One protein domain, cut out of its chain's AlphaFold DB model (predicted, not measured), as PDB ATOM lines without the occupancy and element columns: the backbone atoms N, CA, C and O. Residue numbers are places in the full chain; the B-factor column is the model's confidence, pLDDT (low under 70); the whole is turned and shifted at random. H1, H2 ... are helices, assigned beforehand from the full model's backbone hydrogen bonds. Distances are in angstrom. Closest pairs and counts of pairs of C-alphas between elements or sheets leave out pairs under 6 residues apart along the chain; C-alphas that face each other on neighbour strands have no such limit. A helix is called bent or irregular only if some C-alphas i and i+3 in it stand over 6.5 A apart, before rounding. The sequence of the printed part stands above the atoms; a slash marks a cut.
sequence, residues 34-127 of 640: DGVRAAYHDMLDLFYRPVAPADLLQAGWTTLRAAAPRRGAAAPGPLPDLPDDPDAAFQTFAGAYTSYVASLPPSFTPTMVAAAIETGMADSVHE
ATOM      1  N   ASP A  34      -9.428 -25.288  36.972       85.38
ATOM      2  CA  ASP A  34      -8.534 -26.259  37.615       85.38
ATOM      3  C   ASP A  34      -7.793 -25.671  38.822       85.38
ATOM      4  O   ASP A  34      -7.577 -26.388  39.795       85.38
ATOM      5  N   GLY A  35      -7.460 -24.373  38.791       86.50
ATOM      6  CA  GLY A  35      -6.889 -23.662  39.942       86.50
ATOM      7  C   GLY A  35      -7.868 -23.618  41.109       86.50
ATOM      8  O   GLY A  35      -7.542 -24.044  42.215       86.50
ATOM      9  N   VAL A  36      -9.123 -23.263  40.811       94.94
ATOM     10  CA  VAL A  36     -10.209 -23.271  41.800       94.94
ATOM     11  C   VAL A  36     -10.453 -24.676  42.350       94.94
ATOM     12  O   VAL A  36     -10.694 -24.817  43.544       94.94
ATOM     13  N   ARG A  37     -10.385 -25.719  41.504       92.69
ATOM     14  CA  ARG A  37     -10.513 -27.116  41.943       92.69
ATOM     15  C   ARG A  37      -9.415 -27.486  42.930       92.69
ATOM     16  O   ARG A  37      -9.738 -28.003  43.992       92.69
ATOM     17  N   ALA A  38      -8.158 -27.222  42.575       84.00
ATOM     18  CA  ALA A  38      -7.012 -27.515  43.430       84.00
ATOM     19  C   ALA A  38      -7.155 -26.806  44.781       84.00
ATOM     20  O   ALA A  38      -7.277 -27.475  45.799       84.00
ATOM     21  N   ALA A  39      -7.330 -25.481  44.769       91.00
ATOM     22  CA  ALA A  39      -7.501 -24.686  45.982       91.00
ATOM     23  C   ALA A  39      -8.645 -25.194  46.876       91.00
ATOM     24  O   ALA A  39      -8.497 -25.291  48.089       91.00
ATOM     25  N   TYR A  40      -9.792 -25.532  46.285       95.81
ATOM     26  CA  TYR A  40     -10.949 -26.038  47.021       95.81
ATOM     27  C   TYR A  40     -10.671 -27.373  47.725       95.81
ATOM     28  O   TYR A  40     -10.992 -27.511  48.905       95.81
ATOM     29  N   HIS A  41     -10.078 -28.343  47.024       89.25
ATOM     30  CA  HIS A  41      -9.753 -29.638  47.625       89.25
ATOM     31  C   HIS A  41      -8.612 -29.522  48.635       89.25
ATOM     32  O   HIS A  41      -8.737 -30.062  49.728       89.25
ATOM     33  N   ASP A  42      -7.578 -28.735  48.338       87.12
ATOM     34  CA  ASP A  42      -6.471 -28.494  49.265       87.12
ATOM     35  C   ASP A  42      -6.979 -27.891  50.584       87.12
ATOM     36  O   ASP A  42      -6.609 -28.348  51.663       87.12
ATOM     37  N   MET A  43      -7.901 -26.922  50.533       91.50
ATOM     38  CA  MET A  43      -8.520 -26.371  51.744       91.50
ATOM     39  C   MET A  43      -9.378 -27.392  52.494       91.50
ATOM     40  O   MET A  43      -9.360 -27.415  53.722       91.50
ATOM     41  N   LEU A  44     -10.137 -28.235  51.793       91.31
ATOM     42  CA  LEU A  44     -10.945 -29.273  52.439       91.31
ATOM     43  C   LEU A  44     -10.099 -30.367  53.083       91.31
ATOM     44  O   LEU A  44     -10.496 -30.910  54.116       91.31
ATOM     45  N   ASP A  45      -8.959 -30.694  52.492       84.19
ATOM     46  CA  ASP A  45      -8.129 -31.813  52.916       84.19
ATOM     47  C   ASP A  45      -7.108 -31.394  53.975       84.19
ATOM     48  O   ASP A  45      -6.894 -32.144  54.930       84.19
ATOM     49  N   LEU A  46      -6.536 -30.193  53.852       84.06
ATOM     50  CA  LEU A  46      -5.363 -29.771  54.622       84.06
ATOM     51  C   LEU A  46      -5.657 -28.721  55.689       84.06
ATOM     52  O   LEU A  46      -4.921 -28.656  56.669       84.06
ATOM     53  N   PHE A  47      -6.717 -27.915  55.553       90.62
ATOM     54  CA  PHE A  47      -7.009 -26.916  56.579       90.62
ATOM     55  C   PHE A  47      -7.336 -27.604  57.914       90.62
ATOM     56  O   PHE A  47      -8.200 -28.493  57.990       90.62
ATOM     57  N   TYR A  48      -6.628 -27.191  58.968       89.56
ATOM     58  CA  TYR A  48      -6.619 -27.887  60.262       89.56
ATOM     59  C   TYR A  48      -7.966 -27.868  60.992       89.56
ATOM     60  O   TYR A  48      -8.217 -28.723  61.841       89.56
ATOM     61  N   ARG A  49      -8.858 -26.931  60.649       92.44
ATOM     62  CA  ARG A  49     -10.243 -26.890  61.139       92.44
ATOM     63  C   ARG A  49     -11.187 -27.271  59.999       92.44
ATOM     64  O   ARG A  49     -11.382 -26.446  59.114       92.44
ATOM     65  N   PRO A  50     -11.781 -28.479  59.975       91.00
ATOM     66  CA  PRO A  50     -12.634 -28.912  58.873       91.00
ATOM     67  C   PRO A  50     -13.707 -27.880  58.508       91.00
ATOM     68  O   PRO A  50     -14.458 -27.407  59.362       91.00
ATOM     69  N   VAL A  51     -13.788 -27.557  57.219       93.31
ATOM     70  CA  VAL A  51     -14.733 -26.585  56.655       93.31
ATOM     71  C   VAL A  51     -15.767 -27.287  55.787       93.31
ATOM     72  O   VAL A  51     -15.499 -28.333  55.197       93.31
ATOM     73  N   ALA A  52     -16.972 -26.723  55.713       94.94
ATOM     74  CA  ALA A  52     -18.021 -27.294  54.886       94.94
ATOM     75  C   ALA A  52     -17.750 -27.015  53.389       94.94
ATOM     76  O   ALA A  52     -17.537 -25.857  53.016       94.94
ATOM     77  N   PRO A  53     -17.842 -28.036  52.515       95.75
ATOM     78  CA  PRO A  53     -17.744 -27.913  51.056       95.75
ATOM     79  C   PRO A  53     -18.513 -26.731  50.451       95.75
ATOM     80  O   PRO A  53     -17.964 -25.902  49.723       95.75
ATOM     81  N   ALA A  54     -19.798 -26.626  50.790       96.25
ATOM     82  CA  ALA A  54     -20.672 -25.587  50.264       96.25
ATOM     83  C   ALA A  54     -20.253 -24.179  50.718       96.25
ATOM     84  O   ALA A  54     -20.326 -23.242  49.920       96.25
ATOM     85  N   ASP A  55     -19.789 -24.031  51.962       96.44
ATOM     86  CA  ASP A  55     -19.445 -22.733  52.545       96.44
ATOM     87  C   ASP A  55     -18.234 -22.107  51.845       96.44
ATOM     88  O   ASP A  55     -18.283 -20.924  51.497       96.44
ATOM     89  N   LEU A  56     -17.197 -22.902  51.543       96.69
ATOM     90  CA  LEU A  56     -16.030 -22.432  50.787       96.69
ATOM     91  C   LEU A  56     -16.441 -21.895  49.410       96.69
ATOM     92  O   LEU A  56     -16.212 -20.726  49.088       96.69
ATOM     93  N   LEU A  57     -17.109 -22.722  48.602       98.31
ATOM     94  CA  LEU A  57     -17.515 -22.347  47.241       98.31
ATOM     95  C   LEU A  57     -18.463 -21.138  47.244       98.31
ATOM     96  O   LEU A  57     -18.362 -20.251  46.386       98.31
ATOM     97  N   GLN A  58     -19.355 -21.061  48.232       97.69
ATOM     98  CA  GLN A  58     -20.263 -19.935  48.420       97.69
ATOM     99  C   GLN A  58     -19.517 -18.645  48.785       97.69
ATOM    100  O   GLN A  58     -19.870 -17.572  48.275       97.69
ATOM    101  N   ALA A  59     -18.490 -18.720  49.629       97.94
ATOM    102  CA  ALA A  59     -17.662 -17.576  49.989       97.94
ATOM    103  C   ALA A  59     -16.852 -17.069  48.786       97.94
ATOM    104  O   ALA A  59     -16.951 -15.887  48.436       97.94
ATOM    105  N   GLY A  60     -16.179 -17.972  48.067       98.00
ATOM    106  CA  GLY A  60     -15.471 -17.655  46.825       98.00
ATOM    107  C   GLY A  60     -16.370 -16.969  45.791       98.00
ATOM    108  O   GLY A  60     -16.039 -15.912  45.242       98.00
ATOM    109  N   TRP A  61     -17.576 -17.498  45.581       98.25
ATOM    110  CA  TRP A  61     -18.549 -16.887  44.675       98.25
ATOM    111  C   TRP A  61     -19.048 -15.521  45.151       98.25
ATOM    112  O   TRP A  61     -19.282 -14.616  44.344       98.25
ATOM    113  N   THR A  62     -19.205 -15.336  46.459       97.94
ATOM    114  CA  THR A  62     -19.618 -14.054  47.044       97.94
ATOM    115  C   THR A  62     -18.562 -12.976  46.799       97.94
ATOM    116  O   THR A  62     -18.906 -11.872  46.362       97.94
ATOM    117  N   THR A  63     -17.282 -13.310  46.973       97.56
ATOM    118  CA  THR A  63     -16.156 -12.420  46.661       97.56
ATOM    119  C   THR A  63     -16.118 -12.062  45.178       97.56
ATOM    120  O   THR A  63     -16.048 -10.877  44.833       97.56
ATOM    121  N   LEU A  64     -16.295 -13.039  44.282       97.81
ATOM    122  CA  LEU A  64     -16.414 -12.790  42.842       97.81
ATOM    123  C   LEU A  64     -17.558 -11.819  42.510       97.81
ATOM    124  O   LEU A  64     -17.368 -10.867  41.747       97.81
ATOM    125  N   ARG A  65     -18.745 -12.022  43.098       97.31
ATOM    126  CA  ARG A  65     -19.913 -11.150  42.883       97.31
ATOM    127  C   ARG A  65     -19.661  -9.709  43.313       97.31
ATOM    128  O   ARG A  65     -20.167  -8.796  42.659       97.31
ATOM    129  N   ALA A  66     -18.872  -9.498  44.362       95.69
ATOM    130  CA  ALA A  66     -18.469  -8.167  44.808       95.69
ATOM    131  C   ALA A  66     -17.362  -7.546  43.931       95.69
ATOM    132  O   ALA A  66     -17.351  -6.328  43.719       95.69
ATOM    133  N   ALA A  67     -16.441  -8.363  43.416       93.62
ATOM    134  CA  ALA A  67     -15.285  -7.917  42.643       93.62
ATOM    135  C   ALA A  67     -15.621  -7.579  41.181       93.62
ATOM    136  O   ALA A  67     -15.130  -6.573  40.658       93.62
ATOM    137  N   ALA A  68     -16.480  -8.369  40.529       94.19
ATOM    138  CA  ALA A  68     -16.764  -8.256  39.096       94.19
ATOM    139  C   ALA A  68     -17.226  -6.849  38.646       94.19
ATOM    140  O   ALA A  68     -16.631  -6.307  37.706       94.19
ATOM    141  N   PRO A  69     -18.176  -6.173  39.333       93.81
ATOM    142  CA  PRO A  69     -18.608  -4.825  38.945       93.81
ATOM    143  C   PRO A  69     -17.491  -3.779  38.987       93.81
ATOM    144  O   PRO A  69     -17.476  -2.856  38.174       93.81
ATOM    145  N   ARG A  70     -16.514  -3.933  39.891       90.88
ATOM    146  CA  ARG A  70     -15.367  -3.013  40.014       90.88
ATOM    147  C   ARG A  70     -14.405  -3.118  38.827       90.88
ATOM    148  O   ARG A  70     -13.604  -2.216  38.609       90.88
ATOM    149  N   ARG A  71     -14.489  -4.209  38.060       88.00
ATOM    150  CA  ARG A  71     -13.692  -4.490  36.855       88.00
ATOM    151  C   ARG A  71     -14.511  -4.356  35.560       88.00
ATOM    152  O   ARG A  71     -14.049  -4.755  34.495       88.00
ATOM    153  N   GLY A  72     -15.716  -3.782  35.641       89.19
ATOM    154  CA  GLY A  72     -16.581  -3.536  34.483       89.19
ATOM    155  C   GLY A  72     -17.332  -4.767  33.963       89.19
ATOM    156  O   GLY A  72     -17.921  -4.694  32.888       89.19
ATOM    157  N   ALA A  73     -17.336  -5.876  34.708       93.69
ATOM    158  CA  ALA A  73     -18.123  -7.067  34.395       93.69
ATOM    159  C   ALA A  73     -19.441  -7.089  35.184       93.69
ATOM    160  O   ALA A  73     -19.532  -6.563  36.294       93.69
ATOM    161  N   ALA A  74     -20.477  -7.720  34.627       94.62
ATOM    162  CA  ALA A  74     -21.707  -7.969  35.374       94.62
ATOM    163  C   ALA A  74     -21.427  -8.940  36.531       94.62
ATOM    164  O   ALA A  74     -20.665  -9.895  36.369       94.62
ATOM    165  N   ALA A  75     -22.047  -8.715  37.689       95.44
ATOM    166  CA  ALA A  75     -21.978  -9.683  38.776       95.44
ATOM    167  C   ALA A  75     -22.702 -10.979  38.363       95.44
ATOM    168  O   ALA A  75     -23.802 -10.893  37.803       95.44
ATOM    169  N   PRO A  76     -22.142 -12.166  38.659       95.94
ATOM    170  CA  PRO A  76     -22.869 -13.409  38.486       95.94
ATOM    171  C   PRO A  76     -24.162 -13.430  39.318       95.94
ATOM    172  O   PRO A  76     -24.287 -12.768  40.361       95.94
ATOM    173  N   GLY A  77     -25.121 -14.244  38.867       94.94
ATOM    174  CA  GLY A  77     -26.284 -14.621  39.672       94.94
ATOM    175  C   GLY A  77     -25.883 -15.379  40.950       94.94
ATOM    176  O   GLY A  77     -24.707 -15.686  41.141       94.94
ATOM    177  N   PRO A  78     -26.828 -15.663  41.861       94.44
ATOM    178  CA  PRO A  78     -26.552 -16.546  42.994       94.44
ATOM    179  C   PRO A  78     -26.156 -17.952  42.510       94.44
ATOM    180  O   PRO A  78     -26.584 -18.369  41.431       94.44
ATOM    181  N   LEU A  79     -25.355 -18.664  43.307       93.94
ATOM    182  CA  LEU A  79     -25.123 -20.089  43.075       93.94
ATOM    183  C   LEU A  79     -26.424 -20.880  43.288       93.94
ATOM    184  O   LEU A  79     -27.275 -20.451  44.073       93.94
ATOM    185  N   PRO A  80     -26.589 -22.022  42.599       92.81
ATOM    186  CA  PRO A  80     -27.536 -23.052  43.015       92.81
ATOM    187  C   PRO A  80     -27.192 -23.590  44.408       92.81
ATOM    188  O   PRO A  80     -26.051 -23.467  44.850       92.81
ATOM    189  N   ASP A  81     -28.156 -24.248  45.054       93.81
ATOM    190  CA  ASP A  81     -27.891 -24.994  46.287       93.81
ATOM    191  C   ASP A  81     -26.809 -26.053  46.028       93.81
ATOM    192  O   ASP A  81     -26.909 -26.841  45.079       93.81
ATOM    193  N   LEU A  82     -25.769 -26.047  46.862       95.81
ATOM    194  CA  LEU A  82     -24.656 -26.982  46.772       95.81
ATOM    195  C   LEU A  82     -24.899 -28.168  47.722       95.81
ATOM    196  O   LEU A  82     -25.306 -27.945  48.862       95.81
ATOM    197  N   PRO A  83     -24.687 -29.421  47.280       94.06
ATOM    198  CA  PRO A  83     -24.744 -30.591  48.158       94.06
ATOM    199  C   PRO A  83     -23.591 -30.616  49.177       94.06
ATOM    200  O   PRO A  83     -22.583 -29.943  48.995       94.06
ATOM    201  N   ASP A  84     -23.727 -31.448  50.214       89.69
ATOM    202  CA  ASP A  84     -22.685 -31.638  51.240       89.69
ATOM    203  C   ASP A  84     -21.484 -32.454  50.736       89.69
ATOM    204  O   ASP A  84     -20.389 -32.346  51.278       89.69
ATOM    205  N   ASP A  85     -21.685 -33.297  49.718       95.12
ATOM    206  CA  ASP A  85     -20.616 -34.103  49.124       95.12
ATOM    207  C   ASP A  85     -19.621 -33.199  48.367       95.12
ATOM    208  O   ASP A  85     -20.053 -32.482  47.454       95.12
ATOM    209  N   PRO A  86     -18.312 -33.224  48.705       92.19
ATOM    210  CA  PRO A  86     -17.325 -32.307  48.140       92.19
ATOM    211  C   PRO A  86     -17.273 -32.289  46.613       92.19
ATOM    212  O   PRO A  86     -17.249 -31.211  46.009       92.19
ATOM    213  N   ASP A  87     -17.299 -33.469  45.994       92.44
ATOM    214  CA  ASP A  87     -17.195 -33.619  44.545       92.44
ATOM    215  C   ASP A  87     -18.477 -33.147  43.860       92.44
ATOM    216  O   ASP A  87     -18.432 -32.374  42.898       92.44
ATOM    217  N   ALA A  88     -19.646 -33.550  44.361       93.94
ATOM    218  CA  ALA A  88     -20.929 -33.106  43.824       93.94
ATOM    219  C   ALA A  88     -21.132 -31.587  43.978       93.94
ATOM    220  O   ALA A  88     -21.722 -30.946  43.093       93.94
ATOM    221  N   ALA A  89     -20.624 -30.996  45.065       96.50
ATOM    222  CA  ALA A  89     -20.637 -29.555  45.295       96.50
ATOM    223  C   ALA A  89     -19.799 -28.840  44.240       96.50
ATOM    224  O   ALA A  89     -20.298 -27.937  43.556       96.50
ATOM    225  N   PHE A  90     -18.573 -29.320  44.020       96.25
ATOM    226  CA  PHE A  90     -17.690 -28.764  43.007       96.25
ATOM    227  C   PHE A  90     -18.269 -28.896  41.596       96.25
ATOM    228  O   PHE A  90     -18.213 -27.945  40.821       96.25
ATOM    229  N   GLN A  91     -18.886 -30.031  41.247       94.81
ATOM    230  CA  GLN A  91     -19.517 -30.210  39.931       94.81
ATOM    231  C   GLN A  91     -20.661 -29.215  39.692       94.81
ATOM    232  O   GLN A  91     -20.783 -28.644  38.603       94.81
ATOM    233  N   THR A  92     -21.482 -28.957  40.713       95.88
ATOM    234  CA  THR A  92     -22.570 -27.971  40.633       95.88
ATOM    235  C   THR A  92     -22.015 -26.554  40.464       95.88
ATOM    236  O   THR A  92     -22.452 -25.805  39.583       95.88
ATOM    237  N   PHE A  93     -20.995 -26.207  41.247       97.94
ATOM    238  CA  PHE A  93     -20.275 -24.942  41.147       97.94
ATOM    239  C   PHE A  93     -19.603 -24.748  39.777       97.94
ATOM    240  O   PHE A  93     -19.741 -23.689  39.164       97.94
ATOM    241  N   ALA A  94     -18.940 -25.778  39.248       96.75
ATOM    242  CA  ALA A  94     -18.248 -25.753  37.961       96.75
ATOM    243  C   ALA A  94     -19.193 -25.406  36.799       96.75
ATOM    244  O   ALA A  94     -18.815 -24.663  35.887       96.75
ATOM    245  N   GLY A  95     -20.445 -25.873  36.846       95.50
ATOM    246  CA  GLY A  95     -21.478 -25.484  35.883       95.50
ATOM    247  C   GLY A  95     -21.803 -23.985  35.926       95.50
ATOM    248  O   GLY A  95     -21.916 -23.337  34.877       95.50
ATOM    249  N   ALA A  96     -21.902 -23.408  37.128       96.19
ATOM    250  CA  ALA A  96     -22.126 -21.973  37.317       96.19
ATOM    251  C   ALA A  96     -20.908 -21.141  36.879       96.19
ATOM    252  O   ALA A  96     -21.070 -20.158  36.151       96.19
ATOM    253  N   TYR A  97     -19.700 -21.572  37.248       97.25
ATOM    254  CA  TYR A  97     -18.436 -20.971  36.819       97.25
ATOM    255  C   TYR A  97     -18.334 -20.915  35.293       97.25
ATOM    256  O   TYR A  97     -18.158 -19.840  34.722       97.25
ATOM    257  N   THR A  98     -18.540 -22.052  34.624       96.44
ATOM    258  CA  THR A  98     -18.480 -22.174  33.157       96.44
ATOM    259  C   THR A  98     -19.458 -21.218  32.478       96.44
ATOM    260  O   THR A  98     -19.102 -20.501  31.541       96.44
ATOM    261  N   SER A  99     -20.691 -21.162  32.988       95.00
ATOM    262  CA  SER A  99     -21.732 -20.275  32.465       95.00
ATOM    263  C   SER A  99     -21.366 -18.798  32.622       95.00
ATOM    264  O   SER A  99     -21.622 -17.998  31.722       95.00
ATOM    265  N   TYR A 100     -20.751 -18.429  33.747       96.25
ATOM    266  CA  TYR A 100     -20.317 -17.058  33.993       96.25
ATOM    267  C   TYR A 100     -19.117 -16.671  33.123       96.25
ATOM    268  O   TYR A 100     -19.153 -15.619  32.482       96.25
ATOM    269  N   VAL A 101     -18.105 -17.538  33.026       95.94
ATOM    270  CA  VAL A 101     -16.914 -17.322  32.191       95.94
ATOM    271  C   VAL A 101     -17.283 -17.101  30.724       95.94
ATOM    272  O   VAL A 101     -16.772 -16.179  30.090       95.94
ATOM    273  N   ALA A 102     -18.246 -17.861  30.200       94.56
ATOM    274  CA  ALA A 102     -18.744 -17.689  28.834       94.56
ATOM    275  C   ALA A 102     -19.404 -16.316  28.571       94.56
ATOM    276  O   ALA A 102     -19.598 -15.939  27.416       94.56
ATOM    277  N   SER A 103     -19.758 -15.567  29.623       93.62
ATOM    278  CA  SER A 103     -20.417 -14.255  29.541       93.62
ATOM    279  C   SER A 103     -19.479 -13.058  29.751       93.62
ATOM    280  O   SER A 103     -19.932 -11.910  29.726       93.62
ATOM    281  N   LEU A 104     -18.186 -13.304  29.981       94.12
ATOM    282  CA  LEU A 104     -17.239 -12.271  30.389       94.12
ATOM    283  C   LEU A 104     -16.941 -11.245  29.282       94.12
ATOM    284  O   LEU A 104     -16.773 -11.607  28.114       94.12
ATOM    285  N   PRO A 105     -16.801  -9.952  29.631       91.38
ATOM    286  CA  PRO A 105     -16.198  -8.981  28.731       91.38
ATOM    287  C   PRO A 105     -14.676  -9.207  28.632       91.38
ATOM    288  O   PRO A 105     -14.066  -9.676  29.590       91.38
ATOM    289  N   PRO A 106     -14.007  -8.759  27.550       86.81
ATOM    290  CA  PRO A 106     -12.551  -8.898  27.402       86.81
ATOM    291  C   PRO A 106     -11.710  -8.257  28.521       86.81
ATOM    292  O   PRO A 106     -10.539  -8.584  28.673       86.81
ATOM    293  N   SER A 107     -12.279  -7.319  29.286       86.81
ATOM    294  CA  SER A 107     -11.608  -6.637  30.399       86.81
ATOM    295  C   SER A 107     -11.554  -7.450  31.698       86.81
ATOM    296  O   SER A 107     -10.926  -6.999  32.656       86.81
ATOM    297  N   PHE A 108     -12.230  -8.601  31.763       92.44
ATOM    298  CA  PHE A 108     -12.271  -9.462  32.942       92.44
ATOM    299  C   PHE A 108     -12.049 -10.911  32.510       92.44
ATOM    300  O   PHE A 108     -12.886 -11.493  31.830       92.44
ATOM    301  N   THR A 109     -10.884 -11.465  32.837       92.56
ATOM    302  CA  THR A 109     -10.440 -12.766  32.320       92.56
ATOM    303  C   THR A 109     -10.885 -13.922  33.222       92.56
ATOM    304  O   THR A 109     -11.121 -13.705  34.414       92.56
ATOM    305  N   PRO A 110     -10.934 -15.167  32.710       93.81
ATOM    306  CA  PRO A 110     -11.213 -16.348  33.534       93.81
ATOM    307  C   PRO A 110     -10.234 -16.503  34.711       93.81
ATOM    308  O   PRO A 110     -10.635 -16.834  35.824       93.81
ATOM    309  N   THR A 111      -8.964 -16.142  34.512       90.75
ATOM    310  CA  THR A 111      -7.942 -16.113  35.570       90.75
ATOM    311  C   THR A 111      -8.242 -15.101  36.678       90.75
ATOM    312  O   THR A 111      -8.022 -15.392  37.848       90.75
ATOM    313  N   MET A 112      -8.810 -13.932  36.354       92.50
ATOM    314  CA  MET A 112      -9.261 -12.977  37.375       92.50
ATOM    315  C   MET A 112     -10.499 -13.476  38.129       92.50
ATOM    316  O   MET A 112     -10.682 -13.127  39.294       92.50
ATOM    317  N   VAL A 113     -11.353 -14.269  37.469       95.88
ATOM    318  CA  VAL A 113     -12.501 -14.929  38.104       95.88
ATOM    319  C   VAL A 113     -12.019 -15.986  39.096       95.88
ATOM    320  O   VAL A 113     -12.457 -15.960  40.244       95.88
ATOM    321  N   ALA A 114     -11.094 -16.858  38.677       95.19
ATOM    322  CA  ALA A 114     -10.478 -17.874  39.530       95.19
ATOM    323  C   ALA A 114      -9.809 -17.249  40.763       95.19
ATOM    324  O   ALA A 114     -10.212 -17.565  41.877       95.19
ATOM    325  N   ALA A 115      -8.936 -16.256  40.567       94.38
ATOM    326  CA  ALA A 115      -8.256 -15.566  41.663       94.38
ATOM    327  C   ALA A 115      -9.232 -14.950  42.679       94.38
ATOM    328  O   ALA A 115      -9.013 -15.029  43.881       94.38
ATOM    329  N   ALA A 116     -10.345 -14.355  42.226       96.12
ATOM    330  CA  ALA A 116     -11.345 -13.798  43.138       96.12
ATOM    331  C   ALA A 116     -12.067 -14.877  43.963       96.12
ATOM    332  O   ALA A 116     -12.418 -14.627  45.117       96.12
ATOM    333  N   ILE A 117     -12.303 -16.054  43.378       98.06
ATOM    334  CA  ILE A 117     -12.891 -17.199  44.079       98.06
ATOM    335  C   ILE A 117     -11.888 -17.782  45.072       98.06
ATOM    336  O   ILE A 117     -12.249 -17.959  46.227       98.06
ATOM    337  N   GLU A 118     -10.647 -18.028  44.651       97.12
ATOM    338  CA  GLU A 118      -9.561 -18.565  45.484       97.12
ATOM    339  C   GLU A 118      -9.304 -17.665  46.700       97.12
ATOM    340  O   GLU A 118      -9.320 -18.143  47.831       97.12
ATOM    341  N   THR A 119      -9.194 -16.347  46.491       96.94
ATOM    342  CA  THR A 119      -9.135 -15.359  47.582       96.94
ATOM    343  C   THR A 119     -10.361 -15.438  48.487       96.94
ATOM    344  O   THR A 119     -10.227 -15.457  49.701       96.94
ATOM    345  N   GLY A 120     -11.569 -15.512  47.920       97.62
ATOM    346  CA  GLY A 120     -12.786 -15.577  48.725       97.62
ATOM    347  C   GLY A 120     -12.927 -16.861  49.543       97.62
ATOM    348  O   GLY A 120     -13.490 -16.797  50.629       97.62
ATOM    349  N   MET A 121     -12.420 -17.994  49.050       98.12
ATOM    350  CA  MET A 121     -12.344 -19.237  49.820       98.12
ATOM    351  C   MET A 121     -11.351 -19.080  50.974       98.12
ATOM    352  O   MET A 121     -11.746 -19.269  52.122       98.12
ATOM    353  N   ALA A 122     -10.116 -18.651  50.690       96.88
ATOM    354  CA  ALA A 122      -9.073 -18.467  51.700       96.88
ATOM    355  C   ALA A 122      -9.489 -17.477  52.806       96.88
ATOM    356  O   ALA A 122      -9.473 -17.821  53.981       96.88
ATOM    357  N   ASP A 123      -9.999 -16.296  52.448       96.25
ATOM    358  CA  ASP A 123     -10.413 -15.273  53.421       96.25
ATOM    359  C   ASP A 123     -11.582 -15.735  54.323       96.25
ATOM    360  O   ASP A 123     -11.797 -15.193  55.416       96.25
ATOM    361  N   SER A 124     -12.373 -16.716  53.866       96.81
ATOM    362  CA  SER A 124     -13.590 -17.167  54.555       96.81
ATOM    363  C   SER A 124     -13.332 -17.985  55.810       96.81
ATOM    364  O   SER A 124     -14.199 -18.032  56.682       96.81
ATOM    365  N   VAL A 125     -12.149 -18.595  55.933       94.56
ATOM    366  CA  VAL A 125     -11.809 -19.407  57.111       94.56
ATOM    367  C   VAL A 125     -11.347 -18.560  58.298       94.56
ATOM    368  O   VAL A 125     -11.194 -19.084  59.398       94.56
ATOM    369  N   HIS A 126     -11.192 -17.245  58.091       91.44
ATOM    370  CA  HIS A 126     -10.878 -16.256  59.127       91.44
ATOM    371  C   HIS A 126      -9.658 -16.634  59.977       91.44
ATOM    372  O   HIS A 126      -9.658 -16.493  61.201       91.44
ATOM    373  N   GLU A 127      -8.618 -17.102  59.297       89.94
ATOM    374  CA  GLU A 127      -7.360 -17.562  59.866       89.94
ATOM    375  C   GLU A 127      -6.214 -16.761  59.227       89.94
ATOM    376  O   GLU A 127      -6.283 -16.383  58.056       89.94
TER     377      GLU A 127
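What this domain is: This is residues 34 to 127 of the 640 residues of the protein "PDZ domain-containing protein" of Chloroflexi bacterium (UniProt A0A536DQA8). Four helices make a bundle that is part aligned and part crossed: H2 and H4 cross at close range in the core, H1 runs beside H4, and H3 runs beside H2, meeting it at H2's first residues. After H2 the long link of residues 72 to 85 folds back to the beginning of H3, and H3 then runs the same way as H2. The printed part has 94 residues with four named helices, in the order H1, H2, H3, H4, and no named strand; the class is all helix. The whole is compact, with a radius of gyration of the C-alphas of 12.6 A, and spans 37 by 26 by 20 A along its three main axes.

How they stand to each other: H1, residues 34 to 46, touches H4, residues 110 to 124, at a shallow tilt of 16 degrees, the same way; their closest C-alphas are those of Val 36 and Ala 114, 5.9 A apart. H1 and H2, residues 53 to 71, form a helical hairpin, opposite ways at a steep tilt of 41 degrees. These two only just touch, with 3 pairs of C-alphas within 8 A, through residues 40 to 44 and 53 to 57 alone; the closest C-alphas, of Leu 44 and Pro 53, are 7.1 A apart. H2 is the hub, touching three other helices. It touches H4 with 31 pairs of C-alphas within 8 A, opposite ways at a steep tilt of 54 degrees; the closest C-alphas, of Gly 60 and Ile 117, are 3.8 A apart. H2 touches H3, residues 86 to 101, at a shallow tilt of 15 degrees, the same way, through residues 53 to 57 and 86 to 93 alone; the closest C-alphas, of Pro 53 and Pro 86, are 5.3 A apart. H3 is close to but not clearly touching H1, with the C-alphas of Arg 37 and Phe 90 closest at 7.4 A. H3 and H4 are also close but not clearly touching, with the C-alphas of Val 101 and Pro 110 closest at 5.9 A. Every O i to N i+4 pair is within hydrogen-bond range in H1, H3 and H4; in H2 12 of 15 are.

Where its parts are: H1 begins at C-alpha 34, (-8.534, -26.259, 37.615), and is 17.7 A long from first to last C-alpha. H2 is 27.7 A long and only just irregular: C-alphas 66 and 69 are 6.8 A apart. H3 is 21.9 A long, from C-alpha 86 at (-17.325, -32.307, 48.140). H4 is 21.2 A long and ends at C-alpha 124, (-13.590, -17.167, 54.555).

The domain as a whole: The two C-alphas farthest apart are those of Tyr 48 and Pro 106, at 38.4 A. The printed part has no cut. The link from H2 to H3, 14 residues, is long; those from H1 to H2 and from H3 to H4 are short. The mean pLDDT of the printed part is 93.8, and no printed residue is under 70.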